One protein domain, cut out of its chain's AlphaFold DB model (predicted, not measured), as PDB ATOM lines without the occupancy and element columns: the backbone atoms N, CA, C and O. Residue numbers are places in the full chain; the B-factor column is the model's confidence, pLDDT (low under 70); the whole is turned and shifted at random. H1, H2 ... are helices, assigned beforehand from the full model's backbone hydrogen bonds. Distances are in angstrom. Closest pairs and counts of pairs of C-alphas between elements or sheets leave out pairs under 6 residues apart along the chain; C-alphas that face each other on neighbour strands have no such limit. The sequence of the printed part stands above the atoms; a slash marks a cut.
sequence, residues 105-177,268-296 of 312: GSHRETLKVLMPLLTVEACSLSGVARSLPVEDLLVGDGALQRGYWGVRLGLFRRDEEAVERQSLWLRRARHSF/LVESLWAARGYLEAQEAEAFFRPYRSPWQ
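This is residues 105 to 177 and 268 to 296 of the 312 residues of an uncharacterized protein of Synergistetes bacterium (UniProt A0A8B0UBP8). Helical hairpin H3 and H4 is sandwiched between H1 and long H5, which crosses both; short H2 meets H3 at a corner, and residues 123 to 128 stick out. The printed part has 102 residues, all helix by class, with H1 to H5 in chain order; it is compact, radius of gyration of the C-alphas 13.0 A, spans 36 by 34 by 20 A.

H1, residues 107 to 122, H3, residues 142 to 157, and H4, residues 160 to 172, form an up and down bundle, each running against the one before. The closest C-alphas of H1 and H3 are Thr 110 and Arg 152, 5.3 A; of H3 and H4, Val 151 and Val 163, 5.3 A. H2, residues 134 to 140, only just touches H3, only at the corner, with 3 pairs of C-alphas within 8 A. H5, residues 268 to 288, touches H3 about perpendicular, 84 degrees, closest at C-alphas Gly 150 and Ala 281, 3.7 A. Every O i to N i+4 pair is within hydrogen-bond range except in H1, 8 of 12.

H1 begins at C-alpha 107 (-4.639, -0.849, 39.175); H5, 30.3 A long, ends at C-alpha 288 (3.509, 8.825, 39.997).

Residues 178 to 267 are cut out; C-alphas 177 and 268 are 16.0 A apart. Residues 118 to 134 and 296 have pLDDT under 70.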
ATOM      1  N   GLY A 105      -5.478   5.654  42.799       87.31
ATOM      2  CA  GLY A 105      -6.255   5.058  41.705       87.31
ATOM      3  C   GLY A 105      -6.206   3.525  41.672       87.31
ATOM      4  O   GLY A 105      -5.393   2.899  42.348       87.31
ATOM      5  N   SER A 106      -7.095   2.906  40.887       88.62
ATOM      6  CA  SER A 106      -7.221   1.442  40.815       88.62
ATOM      7  C   SER A 106      -6.337   0.842  39.724       88.62
ATOM      8  O   SER A 106      -6.502   1.136  38.538       88.62
ATOM      9  N   HIS A 107      -5.438  -0.065  40.118       88.62
ATOM     10  CA  HIS A 107      -4.639  -0.849  39.175       88.62
ATOM     11  C   HIS A 107      -5.532  -1.703  38.259       88.62
ATOM     12  O   HIS A 107      -5.344  -1.691  37.045       88.62
ATOM     13  N   ARG A 108      -6.552  -2.368  38.822       87.56
ATOM     14  CA  ARG A 108      -7.477  -3.233  38.077       87.56
ATOM     15  C   ARG A 108      -8.240  -2.469  36.997       87.56
ATOM     16  O   ARG A 108      -8.301  -2.929  35.861       87.56
ATOM     17  N   GLU A 109      -8.807  -1.310  37.334       90.56
ATOM     18  CA  GLU A 109      -9.566  -0.514  36.358       90.56
ATOM     19  C   GLU A 109      -8.649   0.076  35.278       90.56
ATOM     20  O   GLU A 109      -9.011   0.084  34.105       90.56
ATOM     21  N   THR A 110      -7.419   0.456  35.642       92.44
ATOM     22  CA  THR A 110      -6.404   0.895  34.670       92.44
ATOM     23  C   THR A 110      -6.103  -0.210  33.654       92.44
ATOM     24  O   THR A 110      -6.114   0.033  32.448       92.44
ATOM     25  N   LEU A 111      -5.889  -1.448  34.116       88.44
ATOM     26  CA  LEU A 111      -5.630  -2.572  33.217       88.44
ATOM     27  C   LEU A 111      -6.822  -2.881  32.307       88.44
ATOM     28  O   LEU A 111      -6.610  -3.175  31.136       88.44
ATOM     29  N   LYS A 112      -8.069  -2.766  32.781       88.75
ATOM     30  CA  LYS A 112      -9.252  -2.973  31.925       88.75
ATOM     31  C   LYS A 112      -9.279  -2.040  30.710       88.75
ATOM     32  O   LYS A 112      -9.723  -2.467  29.650       88.75
ATOM     33  N   VAL A 113      -8.797  -0.802  30.851       90.75
ATOM     34  CA  VAL A 113      -8.704   0.162  29.742       90.75
ATOM     35  C   VAL A 113      -7.541  -0.171  28.806       90.75
ATOM     36  O   VAL A 113      -7.691  -0.097  27.588       90.75
ATOM     37  N   LEU A 114      -6.388  -0.569  29.351       88.25
ATOM     38  CA  LEU A 114      -5.193  -0.853  28.548       88.25
ATOM     39  C   LEU A 114      -5.263  -2.187  27.805       88.25
ATOM     40  O   LEU A 114      -4.788  -2.277  26.678       88.25
ATOM     41  N   MET A 115      -5.846  -3.226  28.405       82.19
ATOM     42  CA  MET A 115      -5.843  -4.580  27.840       82.19
ATOM     43  C   MET A 115      -6.409  -4.656  26.413       82.19
ATOM     44  O   MET A 115      -5.764  -5.278  25.570       82.19
ATOM     45  N   PRO A 116      -7.538  -3.999  26.077       81.75
ATOM     46  CA  PRO A 116      -8.017  -3.917  24.697       81.75
ATOM     47  C   PRO A 116      -7.042  -3.236  23.729       81.75
ATOM     48  O   PRO A 116      -7.047  -3.540  22.542       81.75
ATOM     49  N   LEU A 117      -6.213  -2.305  24.211       79.25
ATOM     50  CA  LEU A 117      -5.209  -1.614  23.397       79.25
ATOM     51  C   LEU A 117      -4.006  -2.529  23.115       79.25
ATOM     52  O   LEU A 117      -3.432  -2.469  22.034       79.25
ATOM     53  N   LEU A 118      -3.683  -3.421  24.058       68.62
ATOM     54  CA  LEU A 118      -2.613  -4.419  23.952       68.62
ATOM     55  C   LEU A 118      -2.993  -5.611  23.057       68.62
ATOM     56  O   LEU A 118      -2.159  -6.143  22.324       68.62
ATOM     57  N   THR A 119      -4.252  -6.055  23.099       57.97
ATOM     58  CA  THR A 119      -4.706  -7.249  22.365       57.97
ATOM     59  C   THR A 119      -4.809  -7.042  20.854       57.97
ATOM     60  O   THR A 119      -4.620  -8.002  20.106       57.97
ATOM     61  N   VAL A 120      -5.037  -5.812  20.382       53.31
ATOM     62  CA  VAL A 120      -5.041  -5.484  18.941       53.31
ATOM     63  C   VAL A 120      -3.668  -5.753  18.304       53.31
ATOM     64  O   VAL A 120      -3.583  -6.224  17.169       53.31
ATOM     65  N   GLU A 121      -2.585  -5.557  19.052       48.16
ATOM     66  CA  GLU A 121      -1.221  -5.815  18.581       48.16
ATOM     67  C   GLU A 121      -0.756  -7.247  18.859       48.16
ATOM     68  O   GLU A 121      -0.097  -7.855  18.014       48.16
ATOM     69  N   ALA A 122      -1.148  -7.834  19.995       43.53
ATOM     70  CA  ALA A 122      -0.838  -9.227  20.328       43.53
ATOM     71  C   ALA A 122      -1.488 -10.238  19.362       43.53
ATOM     72  O   ALA A 122      -0.967 -11.332  19.164       43.53
ATOM     73  N   CYS A 123      -2.607  -9.884  18.721       40.38
ATOM     74  CA  CYS A 123      -3.177 -10.676  17.626       40.38
ATOM     75  C   CYS A 123      -2.365 -10.573  16.320       40.38
ATOM     76  O   CYS A 123      -2.467 -11.461  15.476       40.38
ATOM     77  N   SER A 124      -1.549  -9.525  16.164       44.88
ATOM     78  CA  SER A 124      -0.692  -9.301  14.990       44.88
ATOM     79  C   SER A 124       0.704  -9.926  15.153       44.88
ATOM     80  O   SER A 124       1.339 -10.295  14.167       44.88
ATOM     81  N   LEU A 125       1.168 -10.098  16.395       43.06
ATOM     82  CA  LEU A 125       2.435 -10.744  16.745       43.06
ATOM     83  C   LEU A 125       2.157 -12.134  17.336       43.06
ATOM     84  O   LEU A 125       1.872 -12.268  18.519       43.06
ATOM     85  N   SER A 126       2.204 -13.150  16.468       40.53
ATOM     86  CA  SER A 126       2.174 -14.605  16.719       40.53
ATOM     87  C   SER A 126       2.025 -15.083  18.176       40.53
ATOM     88  O   SER A 126       2.898 -14.788  18.982       40.53
ATOM     89  N   GLY A 127       1.023 -15.937  18.445       44.78
ATOM     90  CA  GLY A 127       0.940 -17.077  19.398       44.78
ATOM     91  C   GLY A 127       1.508 -17.024  20.837       44.78
ATOM     92  O   GLY A 127       0.924 -17.629  21.730       44.78
ATOM     93  N   VAL A 128       2.617 -16.334  21.075       44.22
ATOM     94  CA  VAL A 128       3.440 -16.294  22.290       44.22
ATOM     95  C   VAL A 128       2.977 -15.203  23.266       44.22
ATOM     96  O   VAL A 128       3.102 -15.369  24.475       44.22
ATOM     97  N   ALA A 129       2.354 -14.120  22.782       45.22
ATOM     98  CA  ALA A 129       1.876 -13.019  23.632       45.22
ATOM     99  C   ALA A 129       0.702 -13.396  24.562       45.22
ATOM    100  O   ALA A 129       0.348 -12.632  25.454       45.22
ATOM    101  N   ARG A 130       0.090 -14.576  24.384       47.38
ATOM    102  CA  ARG A 130      -1.074 -15.012  25.173       47.38
ATOM    103  C   ARG A 130      -0.752 -15.451  26.608       47.38
ATOM    104  O   ARG A 130      -1.694 -15.681  27.357       47.38
ATOM    105  N   SER A 131       0.522 -15.576  27.000       50.75
ATOM    106  CA  SER A 131       0.896 -16.108  28.324       50.75
ATOM    107  C   SER A 131       1.819 -15.225  29.165       50.75
ATOM    108  O   SER A 131       2.225 -15.664  30.241       50.75
ATOM    109  N   LEU A 132       2.202 -14.033  28.700       55.19
ATOM    110  CA  LEU A 132       3.022 -13.130  29.511       55.19
ATOM    111  C   LEU A 132       2.128 -12.359  30.497       55.19
ATOM    112  O   LEU A 132       1.092 -11.837  30.076       55.19
ATOM    113  N   PRO A 133       2.502 -12.275  31.787       68.12
ATOM    114  CA  PRO A 133       1.873 -11.358  32.729       68.12
ATOM    115  C   PRO A 133       1.854  -9.937  32.154       68.12
ATOM    116  O   PRO A 133       2.822  -9.496  31.531       68.12
ATOM    117  N   VAL A 134       0.755  -9.210  32.356       69.25
ATOM    118  CA  VAL A 134       0.575  -7.847  31.818       69.25
ATOM    119  C   VAL A 134       1.668  -6.912  32.333       69.25
ATOM    120  O   VAL A 134       2.123  -6.017  31.628       69.25
ATOM    121  N   GLU A 135       2.142  -7.162  33.545       74.56
ATOM    122  CA  GLU A 135       3.245  -6.463  34.185       74.56
ATOM    123  C   GLU A 135       4.558  -6.642  33.417       74.56
ATOM    124  O   GLU A 135       5.300  -5.677  33.261       74.56
ATOM    125  N   ASP A 136       4.829  -7.834  32.881       72.88
ATOM    126  CA  ASP A 136       6.041  -8.091  32.099       72.88
ATOM    127  C   ASP A 136       5.970  -7.381  30.726       72.88
ATOM    128  O   ASP A 136       6.988  -6.892  30.232       72.88
ATOM    129  N   LEU A 137       4.768  -7.231  30.147       71.88
ATOM    130  CA  LEU A 137       4.546  -6.402  28.950       71.88
ATOM    131  C   LEU A 137       4.775  -4.913  29.239       71.88
ATOM    132  O   LEU A 137       5.414  -4.226  28.444       71.88
ATOM    133  N   LEU A 138       4.292  -4.419  30.386       78.19
ATOM    134  CA  LEU A 138       4.543  -3.046  30.821       78.19
ATOM    135  C   LEU A 138       6.044  -2.817  31.016       78.19
ATOM    136  O   LEU A 138       6.573  -1.835  30.516       78.19
ATOM    137  N   VAL A 139       6.768  -3.727  31.671       77.62
ATOM    138  CA  VAL A 139       8.221  -3.584  31.891       77.62
ATOM    139  C   VAL A 139       9.003  -3.447  30.574       77.62
ATOM    140  O   VAL A 139       9.972  -2.689  30.528       77.62
ATOM    141  N   GLY A 140       8.575  -4.126  29.506       77.06
ATOM    142  CA  GLY A 140       9.264  -4.131  28.213       77.06
ATOM    143  C   GLY A 140       9.023  -2.916  27.305       77.06
ATOM    144  O   GLY A 140       9.798  -2.714  26.371       77.06
ATOM    145  N   ASP A 141       7.988  -2.105  27.551       83.00
ATOM    146  CA  ASP A 141       7.580  -1.009  26.659       83.00
ATOM    147  C   ASP A 141       7.343   0.295  27.440       83.00
ATOM    148  O   ASP A 141       6.322   0.488  28.107       83.00
ATOM    149  N   GLY A 142       8.284   1.236  27.316       86.56
ATOM    150  CA  GLY A 142       8.213   2.534  27.992       86.56
ATOM    151  C   GLY A 142       7.011   3.395  27.578       86.56
ATOM    152  O   GLY A 142       6.524   4.189  28.386       86.56
ATOM    153  N   ALA A 143       6.481   3.231  26.362       88.75
ATOM    154  CA  ALA A 143       5.276   3.942  25.944       88.75
ATOM    155  C   ALA A 143       4.034   3.369  26.639       88.75
ATOM    156  O   ALA A 143       3.169   4.132  27.067       88.75
ATOM    157  N   LEU A 144       3.973   2.048  26.832       88.62
ATOM    158  CA  LEU A 144       2.911   1.411  27.614       88.62
ATOM    159  C   LEU A 144       2.990   1.750  29.103       88.62
ATOM    160  O   LEU A 144       1.948   1.986  29.706       88.62
ATOM    161  N   GLN A 145       4.185   1.841  29.696       89.69
ATOM    162  CA  GLN A 145       4.336   2.310  31.086       89.69
ATOM    163  C   GLN A 145       3.814   3.733  31.249       89.69
ATOM    164  O   GLN A 145       3.043   4.026  32.162       89.69
ATOM    165  N   ARG A 146       4.199   4.620  30.330       92.50
ATOM    166  CA  ARG A 146       3.717   5.999  30.309       92.50
ATOM    167  C   ARG A 146       2.199   6.040  30.139       92.50
ATOM    168  O   ARG A 146       1.514   6.696  30.916       92.50
ATOM    169  N   GLY A 147       1.667   5.268  29.193       93.44
ATOM    170  CA  GLY A 147       0.232   5.080  28.988       93.44
ATOM    171  C   GLY A 147      -0.505   4.589  30.227       93.44
ATOM    172  O   GLY A 147      -1.560   5.119  30.564       93.44
ATOM    173  N   TYR A 148       0.079   3.633  30.947       93.81
ATOM    174  CA  TYR A 148      -0.451   3.132  32.205       93.81
ATOM    175  C   TYR A 148      -0.607   4.241  33.238       93.81
ATOM    176  O   TYR A 148      -1.673   4.378  33.842       93.81
ATOM    177  N   TRP A 149       0.431   5.056  33.417       95.00
ATOM    178  CA  TRP A 149       0.373   6.175  34.346       95.00
ATOM    179  C   TRP A 149      -0.654   7.216  33.924       95.00
ATOM    180  O   TRP A 149      -1.440   7.652  34.766       95.00
ATOM    181  N   GLY A 150      -0.702   7.547  32.630       96.38
ATOM    182  CA  GLY A 150      -1.707   8.443  32.059       96.38
ATOM    183  C   GLY A 150      -3.125   8.002  32.393       96.38
ATOM    184  O   GLY A 150      -3.863   8.744  33.046       96.38
ATOM    185  N   VAL A 151      -3.472   6.769  32.016       96.25
ATOM    186  CA  VAL A 151      -4.817   6.213  32.220       96.25
ATOM    187  C   VAL A 151      -5.153   6.139  33.704       96.25
ATOM    188  O   VAL A 151      -6.252   6.519  34.107       96.25
ATOM    189  N   ARG A 152      -4.206   5.707  34.547       95.06
ATOM    190  CA  ARG A 152      -4.422   5.642  35.996       95.06
ATOM    191  C   ARG A 152      -4.732   7.016  36.583       95.06
ATOM    192  O   ARG A 152      -5.635   7.124  37.413       95.06
ATOM    193  N   LEU A 153      -4.010   8.055  36.155       95.38
ATOM    194  CA  LEU A 153      -4.249   9.420  36.620       95.38
ATOM    195  C   LEU A 153      -5.595   9.953  36.129       95.38
ATOM    196  O   LEU A 153      -6.324  10.549  36.921       95.38
ATOM    197  N   GLY A 154      -5.937   9.710  34.860       96.00
ATOM    198  CA  GLY A 154      -7.225  10.094  34.277       96.00
ATOM    199  C   GLY A 154      -8.398   9.476  35.040       96.00
ATOM    200  O   GLY A 154      -9.271  10.194  35.522       96.00
ATOM    201  N   LEU A 155      -8.358   8.161  35.281       95.31
ATOM    202  CA  LEU A 155      -9.373   7.453  36.069       95.31
ATOM    203  C   LEU A 155      -9.447   7.953  37.518       95.31
ATOM    204  O   LEU A 155     -10.538   8.146  38.051       95.31
ATOM    205  N   PHE A 156      -8.299   8.188  38.161       93.38
ATOM    206  CA  PHE A 156      -8.251   8.722  39.523       93.38
ATOM    207  C   PHE A 156      -8.883  10.119  39.623       93.38
ATOM    208  O   PHE A 156      -9.596  10.402  40.585       93.38
ATOM    209  N   ARG A 157      -8.665  10.971  38.614       93.44
ATOM    210  CA  ARG A 157      -9.246  12.319  38.519       93.44
ATOM    211  C   ARG A 157     -10.672  12.343  37.965       93.44
ATOM    212  O   ARG A 157     -11.293  13.399  38.010       93.44
ATOM    213  N   ARG A 158     -11.192  11.204  37.489       94.00
ATOM    214  CA  ARG A 158     -12.466  11.094  36.753       94.00
ATOM    215  C   ARG A 158     -12.500  11.968  35.489       94.00
ATOM    216  O   ARG A 158     -13.530  12.539  35.155       94.00
ATOM    217  N   ASP A 159     -11.361  12.077  34.812       94.50
ATOM    218  CA  ASP A 159     -11.215  12.789  33.541       94.50
ATOM    219  C   ASP A 159     -11.314  11.782  32.387       94.50
ATOM    220  O   ASP A 159     -10.319  11.184  31.965       94.50
ATOM    221  N   GLU A 160     -12.543  11.537  31.928       93.44
ATOM    222  CA  GLU A 160     -12.828  10.574  30.856       93.44
ATOM    223  C   GLU A 160     -12.202  11.007  29.525       93.44
ATOM    224  O   GLU A 160     -11.621  10.178  28.824       93.44
ATOM    225  N   GLU A 161     -12.211  12.306  29.207       92.75
ATOM    226  CA  GLU A 161     -11.615  12.802  27.966       92.75
ATOM    227  C   GLU A 161     -10.093  12.600  27.934       92.75
ATOM    228  O   GLU A 161      -9.524  12.306  26.878       92.75
ATOM    229  N   ALA A 162      -9.402  12.758  29.071       95.12
ATOM    230  CA  ALA A 162      -7.979  12.437  29.158       95.12
ATOM    231  C   ALA A 162      -7.732  10.953  28.875       95.12
ATOM    232  O   ALA A 162      -6.841  10.617  28.089       95.12
ATOM    233  N   VAL A 163      -8.556  10.064  29.440       96.50
ATOM    234  CA  VAL A 163      -8.462   8.618  29.183       96.50
ATOM    235  C   VAL A 163      -8.696   8.303  27.703       96.50
ATOM    236  O   VAL A 163      -7.973   7.483  27.131       96.50
ATOM    237  N   GLU A 164      -9.642   8.972  27.043       95.06
ATOM    238  CA  GLU A 164      -9.883   8.822  25.604       95.06
ATOM    239  C   GLU A 164      -8.694   9.289  24.757       95.06
ATOM    240  O   GLU A 164      -8.251   8.561  23.863       95.06
ATOM    241  N   ARG A 165      -8.124  10.465  25.055       95.56
ATOM    242  CA  ARG A 165      -6.938  10.991  24.355       95.56
ATOM    243  C   ARG A 165      -5.727  10.075  24.517       95.56
ATOM    244  O   ARG A 165      -5.040   9.777  23.539       95.56
ATOM    245  N   GLN A 166      -5.483   9.592  25.731       96.12
ATOM    246  CA  GLN A 166      -4.411   8.639  26.030       96.12
ATOM    247  C   GLN A 166      -4.636   7.306  25.307       96.12
ATOM    248  O   GLN A 166      -3.707   6.755  24.717       96.12
ATOM    249  N   SER A 167      -5.877   6.817  25.279       94.69
ATOM    250  CA  SER A 167      -6.244   5.596  24.557       94.69
ATOM    251  C   SER A 167      -6.065   5.745  23.046       94.69
ATOM    252  O   SER A 167      -5.580   4.820  22.396       94.69
ATOM    253  N   LEU A 168      -6.418   6.903  22.476       94.62
ATOM    254  CA  LEU A 168      -6.191   7.217  21.066       94.62
ATOM    255  C   LEU A 168      -4.695   7.203  20.738       94.62
ATOM    256  O   LEU A 168      -4.293   6.557  19.767       94.62
ATOM    257  N   TRP A 169      -3.881   7.879  21.555       94.88
ATOM    258  CA  TRP A 169      -2.427   7.880  21.405       94.88
ATOM    259  C   TRP A 169      -1.871   6.454  21.408       94.88
ATOM    260  O   TRP A 169      -1.217   6.058  20.444       94.88
ATOM    261  N   LEU A 170      -2.182   5.664  22.438       93.06
ATOM    262  CA  LEU A 170      -1.698   4.289  22.562       93.06
ATOM    263  C   LEU A 170      -2.155   3.399  21.402       93.06
ATOM    264  O   LEU A 170      -1.385   2.582  20.916       93.06
ATOM    265  N   ARG A 171      -3.388   3.571  20.916       91.31
ATOM    266  CA  ARG A 171      -3.939   2.737  19.841       91.31
ATOM    267  C   ARG A 171      -3.360   3.056  18.467       91.31
ATOM    268  O   ARG A 171      -3.263   2.168  17.627       91.31
ATOM    269  N   ARG A 172      -3.091   4.332  18.188       91.75
ATOM    270  CA  ARG A 172      -2.842   4.803  16.814       91.75
ATOM    271  C   ARG A 172      -1.437   5.347  16.600       91.75
ATOM    272  O   ARG A 172      -0.976   5.345  15.469       91.75
ATOM    273  N   ALA A 173      -0.779   5.820  17.655       91.56
ATOM    274  CA  ALA A 173       0.462   6.582  17.552       91.56
ATOM    275  C   ALA A 173       1.481   6.274  18.660       91.56
ATOM    276  O   ALA A 173       2.404   7.058  18.877       91.56
ATOM    277  N   ARG A 174       1.371   5.127  19.347       88.69
ATOM    278  CA  ARG A 174       2.280   4.730  20.439       88.69
ATOM    279  C   ARG A 174       3.757   4.872  20.066       88.69
ATOM    280  O   ARG A 174       4.538   5.393  20.850       88.69
ATOM    281  N   HIS A 175       4.115   4.467  18.847       87.31
ATOM    282  CA  HIS A 175       5.490   4.476  18.331       87.31
ATOM    283  C   HIS A 175       5.873   5.755  17.573       87.31
ATOM    284  O   HIS A 175       6.920   5.809  16.924       87.31
ATOM    285  N   SER A 176       4.996   6.761  17.532       89.50
ATOM    286  CA  SER A 176       5.303   8.058  16.909       89.50
ATOM    287  C   SER A 176       6.043   8.990  17.847       89.50
ATOM    288  O   SER A 176       6.848   9.795  17.386       89.50
ATOM    289  N   PHE A 177       5.776   8.867  19.145       86.50
ATOM    290  CA  PHE A 177       6.342   9.721  20.175       86.50
ATOM    291  C   PHE A 177       7.560   9.036  20.802       86.50
ATOM    292  O   PHE A 177       7.497   7.868  21.184       86.50
ATOM    293  N   LEU A 268      -6.158  15.694  11.510       94.44
ATOM    294  CA  LEU A 268      -5.598  16.853  12.222       94.44
ATOM    295  C   LEU A 268      -6.016  16.850  13.696       94.44
ATOM    296  O   LEU A 268      -5.176  17.006  14.579       94.44
ATOM    297  N   VAL A 269      -7.300  16.588  13.941       92.62
ATOM    298  CA  VAL A 269      -7.864  16.473  15.289       92.62
ATOM    299  C   VAL A 269      -7.253  15.282  16.025       92.62
ATOM    300  O   VAL A 269      -6.801  15.442  17.153       92.62
ATOM    301  N   GLU A 270      -7.138  14.114  15.386       95.19
ATOM    302  CA  GLU A 270      -6.511  12.951  16.027       95.19
ATOM    303  C   GLU A 270      -5.030  13.184  16.351       95.19
ATOM    304  O   GLU A 270      -4.576  12.772  17.412       95.19
ATOM    305  N   SER A 271      -4.276  13.859  15.474       95.81
ATOM    306  CA  SER A 271      -2.859  14.180  15.718       95.81
ATOM    307  C   SER A 271      -2.706  15.055  16.959       95.81
ATOM    308  O   SER A 271      -1.831  14.826  17.794       95.81
ATOM    309  N   LEU A 272      -3.599  16.037  17.102       94.56
ATOM    310  CA  LEU A 272      -3.661  16.883  18.279       94.56
ATOM    311  C   LEU A 272      -4.028  16.095  19.542       94.56
ATOM    312  O   LEU A 272      -3.368  16.230  20.573       94.56
ATOM    313  N   TRP A 273      -5.090  15.298  19.472       94.31
ATOM    314  CA  TRP A 273      -5.584  14.527  20.609       94.31
ATOM    315  C   TRP A 273      -4.557  13.496  21.073       94.31
ATOM    316  O   TRP A 273      -4.335  13.364  22.273       94.31
ATOM    317  N   ALA A 274      -3.868  12.836  20.138       95.31
ATOM    318  CA  ALA A 274      -2.783  11.916  20.445       95.31
ATOM    319  C   ALA A 274      -1.600  12.632  21.118       95.31
ATOM    320  O   ALA A 274      -1.076  12.136  22.111       95.31
ATOM    321  N   ALA A 275      -1.205  13.818  20.639       95.56
ATOM    322  CA  ALA A 275      -0.145  14.598  21.283       95.56
ATOM    323  C   ALA A 275      -0.511  15.020  22.708       95.56
ATOM    324  O   ALA A 275       0.307  14.883  23.613       95.56
ATOM    325  N   ARG A 276      -1.749  15.475  22.927       94.81
ATOM    326  CA  ARG A 276      -2.252  15.767  24.275       94.81
ATOM    327  C   ARG A 276      -2.248  14.528  25.162       94.81
ATOM    328  O   ARG A 276      -1.731  14.600  26.267       94.81
ATOM    329  N   GLY A 277      -2.753  13.398  24.668       95.88
ATOM    330  CA  GLY A 277      -2.758  12.137  25.408       95.88
ATOM    331  C   GLY A 277      -1.351  11.680  25.807       95.88
ATOM    332  O   GLY A 277      -1.144  11.256  26.940       95.88
ATOM    333  N   TYR A 278      -0.371  11.826  24.909       95.56
ATOM    334  CA  TYR A 278       1.039  11.552  25.199       95.56
ATOM    335  C   TYR A 278       1.609  12.472  26.290       95.56
ATOM    336  O   TYR A 278       2.226  11.982  27.237       95.56
ATOM    337  N   LEU A 279       1.385  13.788  26.186       95.38
ATOM    338  CA  LEU A 279       1.874  14.768  27.165       95.38
ATOM    339  C   LEU A 279       1.218  14.576  28.539       95.38
ATOM    340  O   LEU A 279       1.917  14.527  29.547       95.38
ATOM    341  N   GLU A 280      -0.099  14.365  28.583       95.75
ATOM    342  CA  GLU A 280      -0.848  14.071  29.813       95.75
ATOM    343  C   GLU A 280      -0.328  12.780  30.476       95.75
ATOM    344  O   GLU A 280      -0.172  12.708  31.695       95.75
ATOM    345  N   ALA A 281       0.011  11.761  29.682       95.56
ATOM    346  CA  ALA A 281       0.622  10.534  30.181       95.56
ATOM    347  C   ALA A 281       2.066  10.741  30.680       95.56
ATOM    348  O   ALA A 281       2.491  10.102  31.643       95.56
ATOM    349  N   GLN A 282       2.824  11.651  30.063       93.94
ATOM    350  CA  GLN A 282       4.154  12.037  30.528       93.94
ATOM    351  C   GLN A 282       4.116  12.793  31.856       93.94
ATOM    352  O   GLN A 282       4.909  12.490  32.749       93.94
ATOM    353  N   GLU A 283       3.175  13.717  32.015       93.44
ATOM    354  CA  GLU A 283       2.913  14.385  33.289       93.44
ATOM    355  C   GLU A 283       2.488  13.383  34.364       93.44
ATOM    356  O   GLU A 283       2.958  13.449  35.500       93.44
ATOM    357  N   ALA A 284       1.647  12.411  34.004       94.81
ATOM    358  CA  ALA A 284       1.205  11.378  34.928       94.81
ATOM    359  C   ALA A 284       2.344  10.467  35.400       94.81
ATOM    360  O   ALA A 284       2.415  10.137  36.582       94.81
ATOM    361  N   GLU A 285       3.258  10.083  34.509       92.62
ATOM    362  CA  GLU A 285       4.456   9.335  34.895       92.62
ATOM    363  C   GLU A 285       5.314  10.137  35.882       92.62
ATOM    364  O   GLU A 285       5.770   9.587  36.882       92.62
ATOM    365  N   ALA A 286       5.510  11.439  35.645       89.94
ATOM    366  CA  ALA A 286       6.234  12.299  36.578       89.94
ATOM    367  C   ALA A 286       5.517  12.400  37.936       89.94
ATOM    368  O   ALA A 286       6.165  12.290  38.974       89.94
ATOM    369  N   PHE A 287       4.187  12.530  37.926       88.94
ATOM    370  CA  PHE A 287       3.352  12.572  39.128       88.94
ATOM    371  C   PHE A 287       3.451  11.286  39.960       88.94
ATOM    372  O   PHE A 287       3.550  11.349  41.184       88.94
ATOM    373  N   PHE A 288       3.445  10.117  39.312       89.88
ATOM    374  CA  PHE A 288       3.509   8.825  39.997       89.88
ATOM    375  C   PHE A 288       4.931   8.323  40.269       89.88
ATOM    376  O   PHE A 288       5.087   7.384  41.046       89.88
ATOM    377  N   ARG A 289       5.966   8.946  39.693       88.19
ATOM    378  CA  ARG A 289       7.378   8.566  39.876       88.19
ATOM    379  C   ARG A 289       7.799   8.363  41.340       88.19
ATOM    380  O   ARG A 289       8.582   7.443  41.570       88.19
ATOM    381  N   PRO A 290       7.342   9.170  42.320       86.12
ATOM    382  CA  PRO A 290       7.720   8.973  43.720       86.12
ATOM    383  C   PRO A 290       7.101   7.729  44.374       86.12
ATOM    384  O   PRO A 290       7.590   7.297  45.412       86.12
ATOM    385  N   TYR A 291       6.017   7.186  43.812       87.56
ATOM    386  CA  TYR A 291       5.267   6.070  44.384       87.56
ATOM    387  C   TYR A 291       5.871   4.717  44.010       87.56
ATOM    388  O   TYR A 291       6.579   4.575  43.008       87.56
ATOM    389  N   ARG A 292       5.504   3.679  44.766       85.25
ATOM    390  CA  ARG A 292       5.884   2.303  44.445       85.25
ATOM    391  C   ARG A 292       5.269   1.859  43.124       85.25
ATOM    392  O   ARG A 292       4.045   1.769  42.998       85.25
ATOM    393  N   SER A 293       6.095   1.474  42.160       80.94
ATOM    394  CA  SER A 293       5.571   0.937  40.907       80.94
ATOM    395  C   SER A 293       4.834  -0.401  41.130       80.94
ATOM    396  O   SER A 293       5.357  -1.270  41.833       80.94
ATOM    397  N   PRO A 294       3.662  -0.625  40.501       78.12
ATOM    398  CA  PRO A 294       2.962  -1.910  40.532       78.12
ATOM    399  C   PRO A 294       3.786  -3.086  39.993       78.12
ATOM    400  O   PRO A 294       3.550  -4.220  40.393       78.12
ATOM    401  N   TRP A 295       4.742  -2.827  39.097       75.56
ATOM    402  CA  TRP A 295       5.577  -3.855  38.461       75.56
ATOM    403  C   TRP A 295       6.976  -3.991  39.079       75.56
ATOM    404  O   TRP A 295       7.767  -4.825  38.637       75.56
ATOM    405  N   GLN A 296       7.309  -3.221  40.119       69.69
ATOM    406  CA  GLN A 296       8.502  -3.498  40.920       69.69
ATOM    407  C   GLN A 296       8.263  -4.777  41.736       69.69
ATOM    408  O   GLN A 296       7.548  -4.770  42.739       69.69
TER     409      GLN A 296